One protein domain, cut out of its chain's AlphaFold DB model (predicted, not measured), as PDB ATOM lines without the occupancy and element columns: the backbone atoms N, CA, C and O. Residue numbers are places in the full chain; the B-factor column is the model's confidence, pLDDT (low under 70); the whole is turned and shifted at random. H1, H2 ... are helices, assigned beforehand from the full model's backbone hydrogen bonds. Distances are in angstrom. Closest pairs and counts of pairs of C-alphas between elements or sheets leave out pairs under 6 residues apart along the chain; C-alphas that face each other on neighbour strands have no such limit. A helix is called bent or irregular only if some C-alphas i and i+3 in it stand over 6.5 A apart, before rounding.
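This is residues 104 to 180 of the 180 residues of an uncharacterized protein of Phycomyces blakesleeanus (strain ATCC 8743b / DSM 1359 / FGSC 10004 / NBRC 33097 / NRRL 1555) (UniProt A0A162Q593). What does one see first? Two helices, H1 and H2, make a V that is narrow near Ala 107 and Leu 143, and the longest helix, H3, crosses one side of this V, passing first H2 and then H1. The long link of residues 121 to 132 joins the V's two open ends. What are the make-up and size? The printed part has 77 residues with three named helices in the order H1, H2, H3 and no named strand, and its class is all helix. It is compact, with a radius of gyration of the C-alphas of 12.4 A, yet elongated in outline, spanning 35 by 22 by 20 A.

What does the longest helix touch? H3, residues 158 to 177, touches H2, residues 133 to 148, about perpendicular at 76 degrees, with residues 160 to 167 of H3 and 139 to 144 of H2 alone; the closest C-alphas are those of Val 140 and Ser 163, 5.7 A apart. H3 touches H1, residues 104 to 120, with residues 166 to 174 of H3 alone, at a steep tilt of 53 degrees, the same way; the closest C-alphas, of Ala 107 and Leu 167, are 5.6 A apart. How do the other two helices stand? H1 and H2 are a helical hairpin: they touch, with residues 106 to 110 of H1 alone, at a steep tilt of 43 degrees, opposite ways, and the closest C-alphas, of Ala 107 and Leu 143, are 6.2 A apart. The helix packing is mostly crossed, with 0 of the 3 touching pairs at a shallow tilt. What do the backbones show? Every O i to N i+4 pair is within hydrogen-bond range in H1 and H2, and 14 of 16 are in H3.

Where does H3 run, and how evenly? It spans 30.6 A from C-alpha 158 at (-42.193, -6.113, 9.014) to C-alpha 177 at (-16.021, 8.691, 3.381). It is irregular, with C-alphas 159 and 162 8.6 A apart, and has a kink of 32 degrees near residue 165. Where are H1 and H2? H1 begins with C-alpha 104 at (-31.076, 3.151, -2.409) and is 24.1 A long; H2, from Pro 133 to Ala 148, is 22.2 A long.

How far does it reach? The two C-alphas farthest apart, those of Arg 156 and Gln 180, are 37.2 A apart. What of the links? The printed part has no cut; the link from H1 to H2 is long, with 12 residues, and that from H2 to H3 is short, with 9. Residues 130 to 135, of which 133 to 135 belong to H2, stand free. Where is confidence low? The mean pLDDT of the printed part is 87.9, and residues 178 to 180 are under 70.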
ATOM      1  N   ASP A 104     -32.455   2.877  -2.766       94.81
ATOM      2  CA  ASP A 104     -31.076   3.151  -2.409       94.81
ATOM      3  C   ASP A 104     -30.674   4.614  -2.661       94.81
ATOM      4  O   ASP A 104     -30.092   5.260  -1.788       94.81
ATOM      5  N   ARG A 105     -31.078   5.185  -3.804       92.69
ATOM      6  CA  ARG A 105     -30.891   6.614  -4.107       92.69
ATOM      7  C   ARG A 105     -31.641   7.522  -3.134       92.69
ATOM      8  O   ARG A 105     -31.104   8.555  -2.737       92.69
ATOM      9  N   LEU A 106     -32.866   7.159  -2.748       92.62
ATOM     10  CA  LEU A 106     -33.636   7.910  -1.749       92.62
ATOM     11  C   LEU A 106     -32.930   7.918  -0.392       92.62
ATOM     12  O   LEU A 106     -32.753   8.982   0.203       92.62
ATOM     13  N   ALA A 107     -32.489   6.747   0.064       95.50
ATOM     14  CA  ALA A 107     -31.754   6.599   1.312       95.50
ATOM     15  C   ALA A 107     -30.429   7.368   1.278       95.50
ATOM     16  O   ALA A 107     -30.096   8.058   2.238       95.50
ATOM     17  N   HIS A 108     -29.695   7.306   0.165       94.25
ATOM     18  CA  HIS A 108     -28.451   8.048  -0.011       94.25
ATOM     19  C   HIS A 108     -28.654   9.559   0.144       94.25
ATOM     20  O   HIS A 108     -27.954  10.180   0.941       94.25
ATOM     21  N   ARG A 109     -29.652  10.138  -0.542       89.31
ATOM     22  CA  ARG A 109     -29.976  11.571  -0.422       89.31
ATOM     23  C   ARG A 109     -30.356  11.955   1.006       89.31
ATOM     24  O   ARG A 109     -29.895  12.975   1.504       89.31
ATOM     25  N   LEU A 110     -31.180  11.144   1.674       90.88
ATOM     26  CA  LEU A 110     -31.569  11.380   3.070       90.88
ATOM     27  C   LEU A 110     -30.357  11.400   4.007       90.88
ATOM     28  O   LEU A 110     -30.217  12.314   4.821       90.88
ATOM     29  N   VAL A 111     -29.471  10.412   3.873       90.88
ATOM     30  CA  VAL A 111     -28.240  10.341   4.664       90.88
ATOM     31  C   VAL A 111     -27.355  11.552   4.385       90.88
ATOM     32  O   VAL A 111     -26.918  12.189   5.333       90.88
ATOM     33  N   GLN A 112     -27.144  11.928   3.121       88.25
ATOM     34  CA  GLN A 112     -26.323  13.092   2.769       88.25
ATOM     35  C   GLN A 112     -26.851  14.402   3.360       88.25
ATOM     36  O   GLN A 112     -26.068  15.172   3.910       88.25
ATOM     37  N   ILE A 113     -28.165  14.643   3.293       86.44
ATOM     38  CA  ILE A 113     -28.788  15.825   3.914       86.44
ATOM     39  C   ILE A 113     -28.519  15.829   5.424       86.44
ATOM     40  O   ILE A 113     -28.127  16.851   5.983       86.44
ATOM     41  N   THR A 114     -28.660  14.671   6.073       86.06
ATOM     42  CA  THR A 114     -28.434  14.533   7.519       86.06
ATOM     43  C   THR A 114     -26.967  14.756   7.895       86.06
ATOM     44  O   THR A 114     -26.686  15.465   8.860       86.06
ATOM     45  N   MET A 115     -26.024  14.199   7.128       87.06
ATOM     46  CA  MET A 115     -24.590  14.399   7.367       87.06
ATOM     47  C   MET A 115     -24.187  15.859   7.170       87.06
ATOM     48  O   MET A 115     -23.509  16.431   8.019       87.06
ATOM     49  N   SER A 116     -24.682  16.495   6.105       84.00
ATOM     50  CA  SER A 116     -24.466  17.923   5.852       84.00
ATOM     51  C   SER A 116     -24.961  18.786   7.015       84.00
ATOM     52  O   SER A 116     -24.270  19.712   7.445       84.00
ATOM     53  N   TYR A 117     -26.122  18.448   7.589       83.19
ATOM     54  CA  TYR A 117     -26.633  19.117   8.781       83.19
ATOM     55  C   TYR A 117     -25.693  18.953   9.983       83.19
ATOM     56  O   TYR A 117     -25.377  19.945  10.642       83.19
ATOM     57  N   TYR A 118     -25.202  17.743  10.263       83.75
ATOM     58  CA  TYR A 118     -24.248  17.537  11.357       83.75
ATOM     59  C   TYR A 118     -22.955  18.317  11.151       83.75
ATOM     60  O   TYR A 118     -22.538  19.037  12.057       83.75
ATOM     61  N   HIS A 119     -22.386  18.257   9.949       82.19
ATOM     62  CA  HIS A 119     -21.180  18.995   9.602       82.19
ATOM     63  C   HIS A 119     -21.365  20.510   9.780       82.19
ATOM     64  O   HIS A 119     -20.579  21.161  10.464       82.19
ATOM     65  N   THR A 120     -22.442  21.072   9.224       82.88
ATOM     66  CA  THR A 120     -22.732  22.517   9.276       82.88
ATOM     67  C   THR A 120     -22.898  23.031  10.708       82.88
ATOM     68  O   THR A 120     -22.565  24.177  10.994       82.88
ATOM     69  N   ASN A 121     -23.379  22.184  11.620       80.62
ATOM     70  CA  ASN A 121     -23.606  22.547  13.019       80.62
ATOM     71  C   ASN A 121     -22.468  22.107  13.957       80.62
ATOM     72  O   ASN A 121     -22.613  22.219  15.173       80.62
ATOM     73  N   GLY A 122     -21.353  21.586  13.426       86.00
ATOM     74  CA  GLY A 122     -20.232  21.097  14.237       86.00
ATOM     75  C   GLY A 122     -20.597  19.920  15.151       86.00
ATOM     76  O   GLY A 122     -19.986  19.734  16.202       86.00
ATOM     77  N   ILE A 123     -21.620  19.141  14.786       84.44
ATOM     78  CA  ILE A 123     -22.099  17.991  15.556       84.44
ATOM     79  C   ILE A 123     -21.284  16.762  15.153       84.44
ATOM     80  O   ILE A 123     -21.178  16.434  13.972       84.44
ATOM     81  N   ALA A 124     -20.746  16.039  16.137       87.56
ATOM     82  CA  ALA A 124     -20.053  14.780  15.886       87.56
ATOM     83  C   ALA A 124     -21.005  13.750  15.258       87.56
ATOM     84  O   ALA A 124     -22.070  13.472  15.812       87.56
ATOM     85  N   ILE A 125     -20.604  13.155  14.130       88.19
ATOM     86  CA  ILE A 125     -21.441  12.190  13.414       88.19
ATOM     87  C   ILE A 125     -21.439  10.847  14.163       88.19
ATOM     88  O   ILE A 125     -20.405  10.173  14.233       88.19
ATOM     89  N   PRO A 126     -22.581  10.413  14.725       89.25
ATOM     90  CA  PRO A 126     -22.670   9.142  15.418       89.25
ATOM     91  C   PRO A 126     -22.630   7.975  14.426       89.25
ATOM     92  O   PRO A 126     -23.018   8.081  13.259       89.25
ATOM     93  N   SER A 127     -22.228   6.802  14.912       92.75
ATOM     94  CA  SER A 127     -22.453   5.565  14.162       92.75
ATOM     95  C   SER A 127     -23.957   5.287  14.033       92.75
ATOM     96  O   SER A 127     -24.736   5.666  14.909       92.75
ATOM     97  N   TRP A 128     -24.373   4.553  12.995       92.25
ATOM     98  CA  TRP A 128     -25.783   4.168  12.825       92.25
ATOM     99  C   TRP A 128     -26.365   3.479  14.072       92.25
ATOM    100  O   TRP A 128     -27.500   3.744  14.459       92.25
ATOM    101  N   GLY A 129     -25.586   2.602  14.719       89.31
ATOM    102  CA  GLY A 129     -26.012   1.887  15.927       89.31
ATOM    103  C   GLY A 129     -26.115   2.776  17.168       89.31
ATOM    104  O   GLY A 129     -26.843   2.439  18.095       89.31
ATOM    105  N   SER A 130     -25.423   3.917  17.164       90.25
ATOM    106  CA  SER A 130     -25.418   4.897  18.253       90.25
ATOM    107  C   SER A 130     -26.512   5.959  18.113       90.25
ATOM    108  O   SER A 130     -26.724   6.725  19.048       90.25
ATOM    109  N   LEU A 131     -27.207   6.024  16.971       84.56
ATOM    110  CA  LEU A 131     -28.335   6.935  16.791       84.56
ATOM    111  C   LEU A 131     -29.460   6.612  17.778       84.56
ATOM    112  O   LEU A 131     -29.879   5.451  17.929       84.56
ATOM    113  N   ALA A 132     -30.013   7.662  18.384       83.12
ATOM    114  CA  ALA A 132     -31.146   7.522  19.280       83.12
ATOM    115  C   ALA A 132     -32.343   6.890  18.534       83.12
ATOM    116  O   ALA A 132     -32.521   7.125  17.332       83.12
ATOM    117  N   PRO A 133     -33.174   6.067  19.204       83.00
ATOM    118  CA  PRO A 133     -34.289   5.381  18.548       83.00
ATOM    119  C   PRO A 133     -35.228   6.326  17.784       83.00
ATOM    120  O   PRO A 133     -35.617   6.030  16.659       83.00
ATOM    121  N   ASN A 134     -35.525   7.501  18.341       81.50
ATOM    122  CA  ASN A 134     -36.350   8.519  17.687       81.50
ATOM    123  C   ASN A 134     -35.723   9.055  16.386       81.50
ATOM    124  O   ASN A 134     -36.432   9.209  15.397       81.50
ATOM    125  N   GLN A 135     -34.409   9.291  16.357       82.19
ATOM    126  CA  GLN A 135     -33.700   9.741  15.154       82.19
ATOM    127  C   GLN A 135     -33.751   8.679  14.053       82.19
ATOM    128  O   GLN A 135     -34.058   8.994  12.904       82.19
ATOM    129  N   ARG A 136     -33.516   7.406  14.406       85.31
ATOM    130  CA  ARG A 136     -33.636   6.291  13.454       85.31
ATOM    131  C   ARG A 136     -35.053   6.174  12.904       85.31
ATOM    132  O   ARG A 136     -35.212   6.047  11.694       85.31
ATOM    133  N   ASN A 137     -36.063   6.283  13.763       84.00
ATOM    134  CA  ASN A 137     -37.464   6.204  13.352       84.00
ATOM    135  C   ASN A 137     -37.855   7.342  12.396       84.00
ATOM    136  O   ASN A 137     -38.570   7.094  11.431       84.00
ATOM    137  N   ILE A 138     -37.357   8.565  12.613       84.12
ATOM    138  CA  ILE A 138     -37.585   9.690  11.691       84.12
ATOM    139  C   ILE A 138     -36.975   9.396  10.314       84.12
ATOM    140  O   ILE A 138     -37.645   9.580   9.301       84.12
ATOM    141  N   LEU A 139     -35.734   8.903  10.261       88.56
ATOM    142  CA  LEU A 139     -35.078   8.566   8.991       88.56
ATOM    143  C   LEU A 139     -35.800   7.438   8.247       88.56
ATOM    144  O   LEU A 139     -35.976   7.525   7.033       88.56
ATOM    145  N   VAL A 140     -36.234   6.403   8.972       92.00
ATOM    146  CA  VAL A 140     -37.024   5.292   8.423       92.00
ATOM    147  C   VAL A 140     -38.332   5.809   7.830       92.00
ATOM    148  O   VAL A 140     -38.574   5.587   6.646       92.00
ATOM    149  N   ARG A 141     -39.110   6.573   8.603       88.50
ATOM    150  CA  ARG A 141     -40.390   7.126   8.145       88.50
ATOM    151  C   ARG A 141     -40.214   8.034   6.927       88.50
ATOM    152  O   ARG A 141     -40.951   7.914   5.958       88.50
ATOM    153  N   ASN A 142     -39.193   8.891   6.926       89.88
ATOM    154  CA  ASN A 142     -38.905   9.765   5.788       89.88
ATOM    155  C   ASN A 142     -38.546   8.973   4.519       89.88
ATOM    156  O   ASN A 142     -38.890   9.392   3.413       89.88
ATOM    157  N   LEU A 143     -37.838   7.845   4.650       93.81
ATOM    158  CA  LEU A 143     -37.546   6.972   3.514       93.81
ATOM    159  C   LEU A 143     -38.820   6.294   3.000       93.81
ATOM    160  O   LEU A 143     -39.042   6.284   1.792       93.81
ATOM    161  N   GLU A 144     -39.652   5.772   3.899       92.50
ATOM    162  CA  GLU A 144     -40.935   5.143   3.565       92.50
ATOM    163  C   GLU A 144     -41.874   6.120   2.860       92.50
ATOM    164  O   GLU A 144     -42.371   5.809   1.783       92.50
ATOM    165  N   GLU A 145     -42.038   7.334   3.387       87.88
ATOM    166  CA  GLU A 145     -42.859   8.381   2.773       87.88
ATOM    167  C   GLU A 145     -42.372   8.734   1.359       87.88
ATOM    168  O   GLU A 145     -43.172   8.873   0.432       87.88
ATOM    169  N   ARG A 146     -41.053   8.862   1.154       88.88
ATOM    170  CA  ARG A 146     -40.477   9.151  -0.172       88.88
ATOM    171  C   ARG A 146     -40.610   7.974  -1.137       88.88
ATOM    172  O   ARG A 146     -40.798   8.191  -2.331       88.88
ATOM    173  N   ALA A 147     -40.494   6.750  -0.638       88.06
ATOM    174  CA  ALA A 147     -40.654   5.537  -1.428       88.06
ATOM    175  C   ALA A 147     -42.123   5.336  -1.839       88.06
ATOM    176  O   ALA A 147     -42.398   5.045  -3.003       88.06
ATOM    177  N   ALA A 148     -43.066   5.607  -0.934       87.19
ATOM    178  CA  ALA A 148     -44.501   5.529  -1.187       87.19
ATOM    179  C   ALA A 148     -44.953   6.493  -2.294       87.19
ATOM    180  O   ALA A 148     -45.749   6.107  -3.145       87.19
ATOM    181  N   ARG A 149     -44.374   7.703  -2.369       85.56
ATOM    182  CA  ARG A 149     -44.605   8.645  -3.489       85.56
ATOM    183  C   ARG A 149     -44.187   8.096  -4.855       85.56
ATOM    184  O   ARG A 149     -44.627   8.611  -5.871       85.56
ATOM    185  N   ARG A 150     -43.342   7.065  -4.880       82.19
ATOM    186  CA  ARG A 150     -42.910   6.342  -6.087       82.19
ATOM    187  C   ARG A 150     -43.557   4.961  -6.197       82.19
ATOM    188  O   ARG A 150     -43.013   4.082  -6.855       82.19
ATOM    189  N   ASN A 151     -44.685   4.760  -5.516       83.00
ATOM    190  CA  ASN A 151     -45.430   3.503  -5.454       83.00
ATOM    191  C   ASN A 151     -44.642   2.316  -4.866       83.00
ATOM    192  O   ASN A 151     -44.903   1.155  -5.182       83.00
ATOM    193  N   ILE A 152     -43.689   2.588  -3.970       87.44
ATOM    194  CA  ILE A 152     -42.919   1.564  -3.256       87.44
ATOM    195  C   ILE A 152     -43.357   1.542  -1.786       87.44
ATOM    196  O   ILE A 152     -42.885   2.334  -0.971       87.44
ATOM    197  N   ALA A 153     -44.249   0.613  -1.442       90.81
ATOM    198  CA  ALA A 153     -44.807   0.457  -0.094       90.81
ATOM    199  C   ALA A 153     -43.829  -0.248   0.872       90.81
ATOM    200  O   ALA A 153     -43.984  -1.429   1.193       90.81
ATOM    201  N   LEU A 154     -42.764   0.453   1.282       92.50
ATOM    202  CA  LEU A 154     -41.735  -0.081   2.188       92.50
ATOM    203  C   LEU A 154     -42.250  -0.387   3.604       92.50
ATOM    204  O   LEU A 154     -41.689  -1.244   4.282       92.50
ATOM    205  N   ASP A 155     -43.331   0.264   4.015       90.81
ATOM    206  CA  ASP A 155     -44.060   0.030   5.265       90.81
ATOM    207  C   ASP A 155     -44.643  -1.391   5.369       90.81
ATOM    208  O   ASP A 155     -44.902  -1.887   6.463       90.81
ATOM    209  N   ARG A 156     -44.792  -2.097   4.238       92.50
ATOM    210  CA  ARG A 156     -45.221  -3.503   4.218       92.50
ATOM    211  C   ARG A 156     -44.170  -4.471   4.756       92.50
ATOM    212  O   ARG A 156     -44.517  -5.606   5.079       92.50
ATOM    213  N   PHE A 157     -42.899  -4.080   4.810       91.44
ATOM    214  CA  PHE A 157     -41.854  -4.913   5.397       91.44
ATOM    215  C   PHE A 157     -41.939  -4.853   6.919       91.44
ATOM    216  O   PHE A 157     -41.862  -3.781   7.510       91.44
ATOM    217  N   GLU A 158     -42.056  -6.013   7.563       90.31
ATOM    218  CA  GLU A 158     -42.193  -6.113   9.014       90.31
ATOM    219  C   GLU A 158     -41.068  -5.359   9.738       90.31
ATOM    220  O   GLU A 158     -39.885  -5.536   9.429       90.31
ATOM    221  N   ASN A 159     -41.420  -4.521  10.714       89.31
ATOM    222  CA  ASN A 159     -40.458  -3.696  11.450       89.31
ATOM    223  C   ASN A 159     -39.540  -2.864  10.529       89.31
ATOM    224  O   ASN A 159     -38.392  -2.588  10.886       89.31
ATOM    225  N   SER A 160     -40.007  -2.524   9.324       90.94
ATOM    226  CA  SER A 160     -39.292  -1.706   8.342       90.94
ATOM    227  C   SER A 160     -37.889  -2.229   8.013       90.94
ATOM    228  O   SER A 160     -36.958  -1.449   7.776       90.94
ATOM    229  N   TRP A 161     -37.687  -3.554   8.019       93.19
ATOM    230  CA  TRP A 161     -36.341  -4.136   7.947       93.19
ATOM    231  C   TRP A 161     -35.567  -3.725   6.684       93.19
ATOM    232  O   TRP A 161     -34.345  -3.569   6.748       93.19
ATOM    233  N   VAL A 162     -36.255  -3.494   5.558       94.50
ATOM    234  CA  VAL A 162     -35.646  -2.977   4.319       94.50
ATOM    235  C   VAL A 162     -35.155  -1.546   4.508       94.50
ATOM    236  O   VAL A 162     -33.985  -1.266   4.240       94.50
ATOM    237  N   SER A 163     -36.012  -0.655   5.011       95.31
ATOM    238  CA  SER A 163     -35.679   0.749   5.270       95.31
ATOM    239  C   SER A 163     -34.481   0.857   6.213       95.31
ATOM    240  O   SER A 163     -33.496   1.530   5.904       95.31
ATOM    241  N   ILE A 164     -34.515   0.116   7.326       94.94
ATOM    242  CA  ILE A 164     -33.426   0.061   8.310       94.94
ATOM    243  C   ILE A 164     -32.137  -0.454   7.669       94.94
ATOM    244  O   ILE A 164     -31.068   0.118   7.893       94.94
ATOM    245  N   PHE A 165     -32.213  -1.522   6.869       95.25
ATOM    246  CA  PHE A 165     -31.042  -2.080   6.201       95.25
ATOM    247  C   PHE A 165     -30.393  -1.054   5.270       95.25
ATOM    248  O   PHE A 165     -29.213  -0.747   5.453       95.25
ATOM    249  N   VAL A 166     -31.148  -0.497   4.317       96.69
ATOM    250  CA  VAL A 166     -30.608   0.416   3.297       96.69
ATOM    251  C   VAL A 166     -30.050   1.687   3.942       96.69
ATOM    252  O   VAL A 166     -28.926   2.083   3.628       96.69
ATOM    253  N   LEU A 167     -30.768   2.277   4.905       96.38
ATOM    254  CA  LEU A 167     -30.277   3.436   5.656       96.38
ATOM    255  C   LEU A 167     -28.988   3.111   6.412       96.38
ATOM    256  O   LEU A 167     -28.033   3.877   6.333       96.38
ATOM    257  N   SER A 168     -28.913   1.952   7.077       95.31
ATOM    258  CA  SER A 168     -27.702   1.557   7.803       95.31
ATOM    259  C   SER A 168     -26.488   1.414   6.886       95.31
ATOM    260  O   SER A 168     -25.384   1.798   7.272       95.31
ATOM    261  N   GLN A 169     -26.670   0.873   5.677       95.25
ATOM    262  CA  GLN A 169     -25.577   0.735   4.715       95.25
ATOM    263  C   GLN A 169     -25.109   2.108   4.247       95.25
ATOM    264  O   GLN A 169     -23.923   2.415   4.345       95.25
ATOM    265  N   ARG A 170     -26.046   2.967   3.835       95.19
ATOM    266  CA  ARG A 170     -25.716   4.308   3.345       95.19
ATOM    267  C   ARG A 170     -25.089   5.186   4.417       95.19
ATOM    268  O   ARG A 170     -24.135   5.898   4.119       95.19
ATOM    269  N   TRP A 171     -25.545   5.069   5.661       94.56
ATOM    270  CA  TRP A 171     -24.940   5.744   6.803       94.56
ATOM    271  C   TRP A 171     -23.490   5.311   7.025       94.56
ATOM    272  O   TRP A 171     -22.611   6.158   7.137       94.56
ATOM    273  N   ARG A 172     -23.213   3.997   7.050       93.38
ATOM    274  CA  ARG A 172     -21.840   3.483   7.214       93.38
ATOM    275  C   ARG A 172     -20.921   3.955   6.092       93.38
ATOM    276  O   ARG A 172     -19.788   4.337   6.375       93.38
ATOM    277  N   THR A 173     -21.399   3.944   4.848       92.88
ATOM    278  CA  THR A 173     -20.635   4.460   3.706       92.88
ATOM    279  C   THR A 173     -20.308   5.938   3.894       92.88
ATOM    280  O   THR A 173     -19.143   6.299   3.791       92.88
ATOM    281  N   ALA A 174     -21.295   6.767   4.240       89.25
ATOM    282  CA  ALA A 174     -21.088   8.198   4.445       89.25
ATOM    283  C   ALA A 174     -20.075   8.488   5.568       89.25
ATOM    284  O   ALA A 174     -19.115   9.214   5.345       89.25
ATOM    285  N   VAL A 175     -20.213   7.830   6.727       88.44
ATOM    286  CA  VAL A 175     -19.258   7.968   7.846       88.44
ATOM    287  C   VAL A 175     -17.841   7.544   7.449       88.44
ATOM    288  O   VAL A 175     -16.867   8.112   7.932       88.44
ATOM    289  N   SER A 176     -17.705   6.522   6.600       85.75
ATOM    290  CA  SER A 176     -16.389   6.048   6.153       85.75
ATOM    291  C   SER A 176     -15.726   7.031   5.188       85.75
ATOM    292  O   SER A 176     -14.516   7.212   5.259       85.75
ATOM    293  N   SER A 177     -16.510   7.677   4.321       77.12
ATOM    294  CA  SER A 177     -16.021   8.691   3.381       77.12
ATOM    295  C   SER A 177     -15.573   9.987   4.058       77.12
ATOM    296  O   SER A 177     -14.716  10.664   3.516       77.12
ATOM    297  N   GLU A 178     -16.108  10.329   5.231       67.06
ATOM    298  CA  GLU A 178     -15.695  11.526   5.986       67.06
ATOM    299  C   GLU A 178     -14.394  11.353   6.783       67.06
ATOM    300  O   GLU A 178     -13.837  12.325   7.283       67.06
ATOM    301  N   ARG A 179     -13.924  10.114   6.955       59.75
ATOM    302  CA  ARG A 179     -12.678   9.810   7.681       59.75
ATOM    303  C   ARG A 179     -11.446   9.752   6.773       59.75
ATOM    304  O   ARG A 179     -10.362   9.471   7.282       59.75
ATOM    305  N   GLN A 180     -11.629   9.928   5.465       51.56
ATOM    306  CA  GLN A 180     -10.576   9.949   4.445       51.56
ATOM    307  C   GLN A 180     -10.211  11.389   4.106       51.56
ATOM    308  O   GLN A 180      -9.001  11.630   3.909       51.56
TER     309      GLN A 180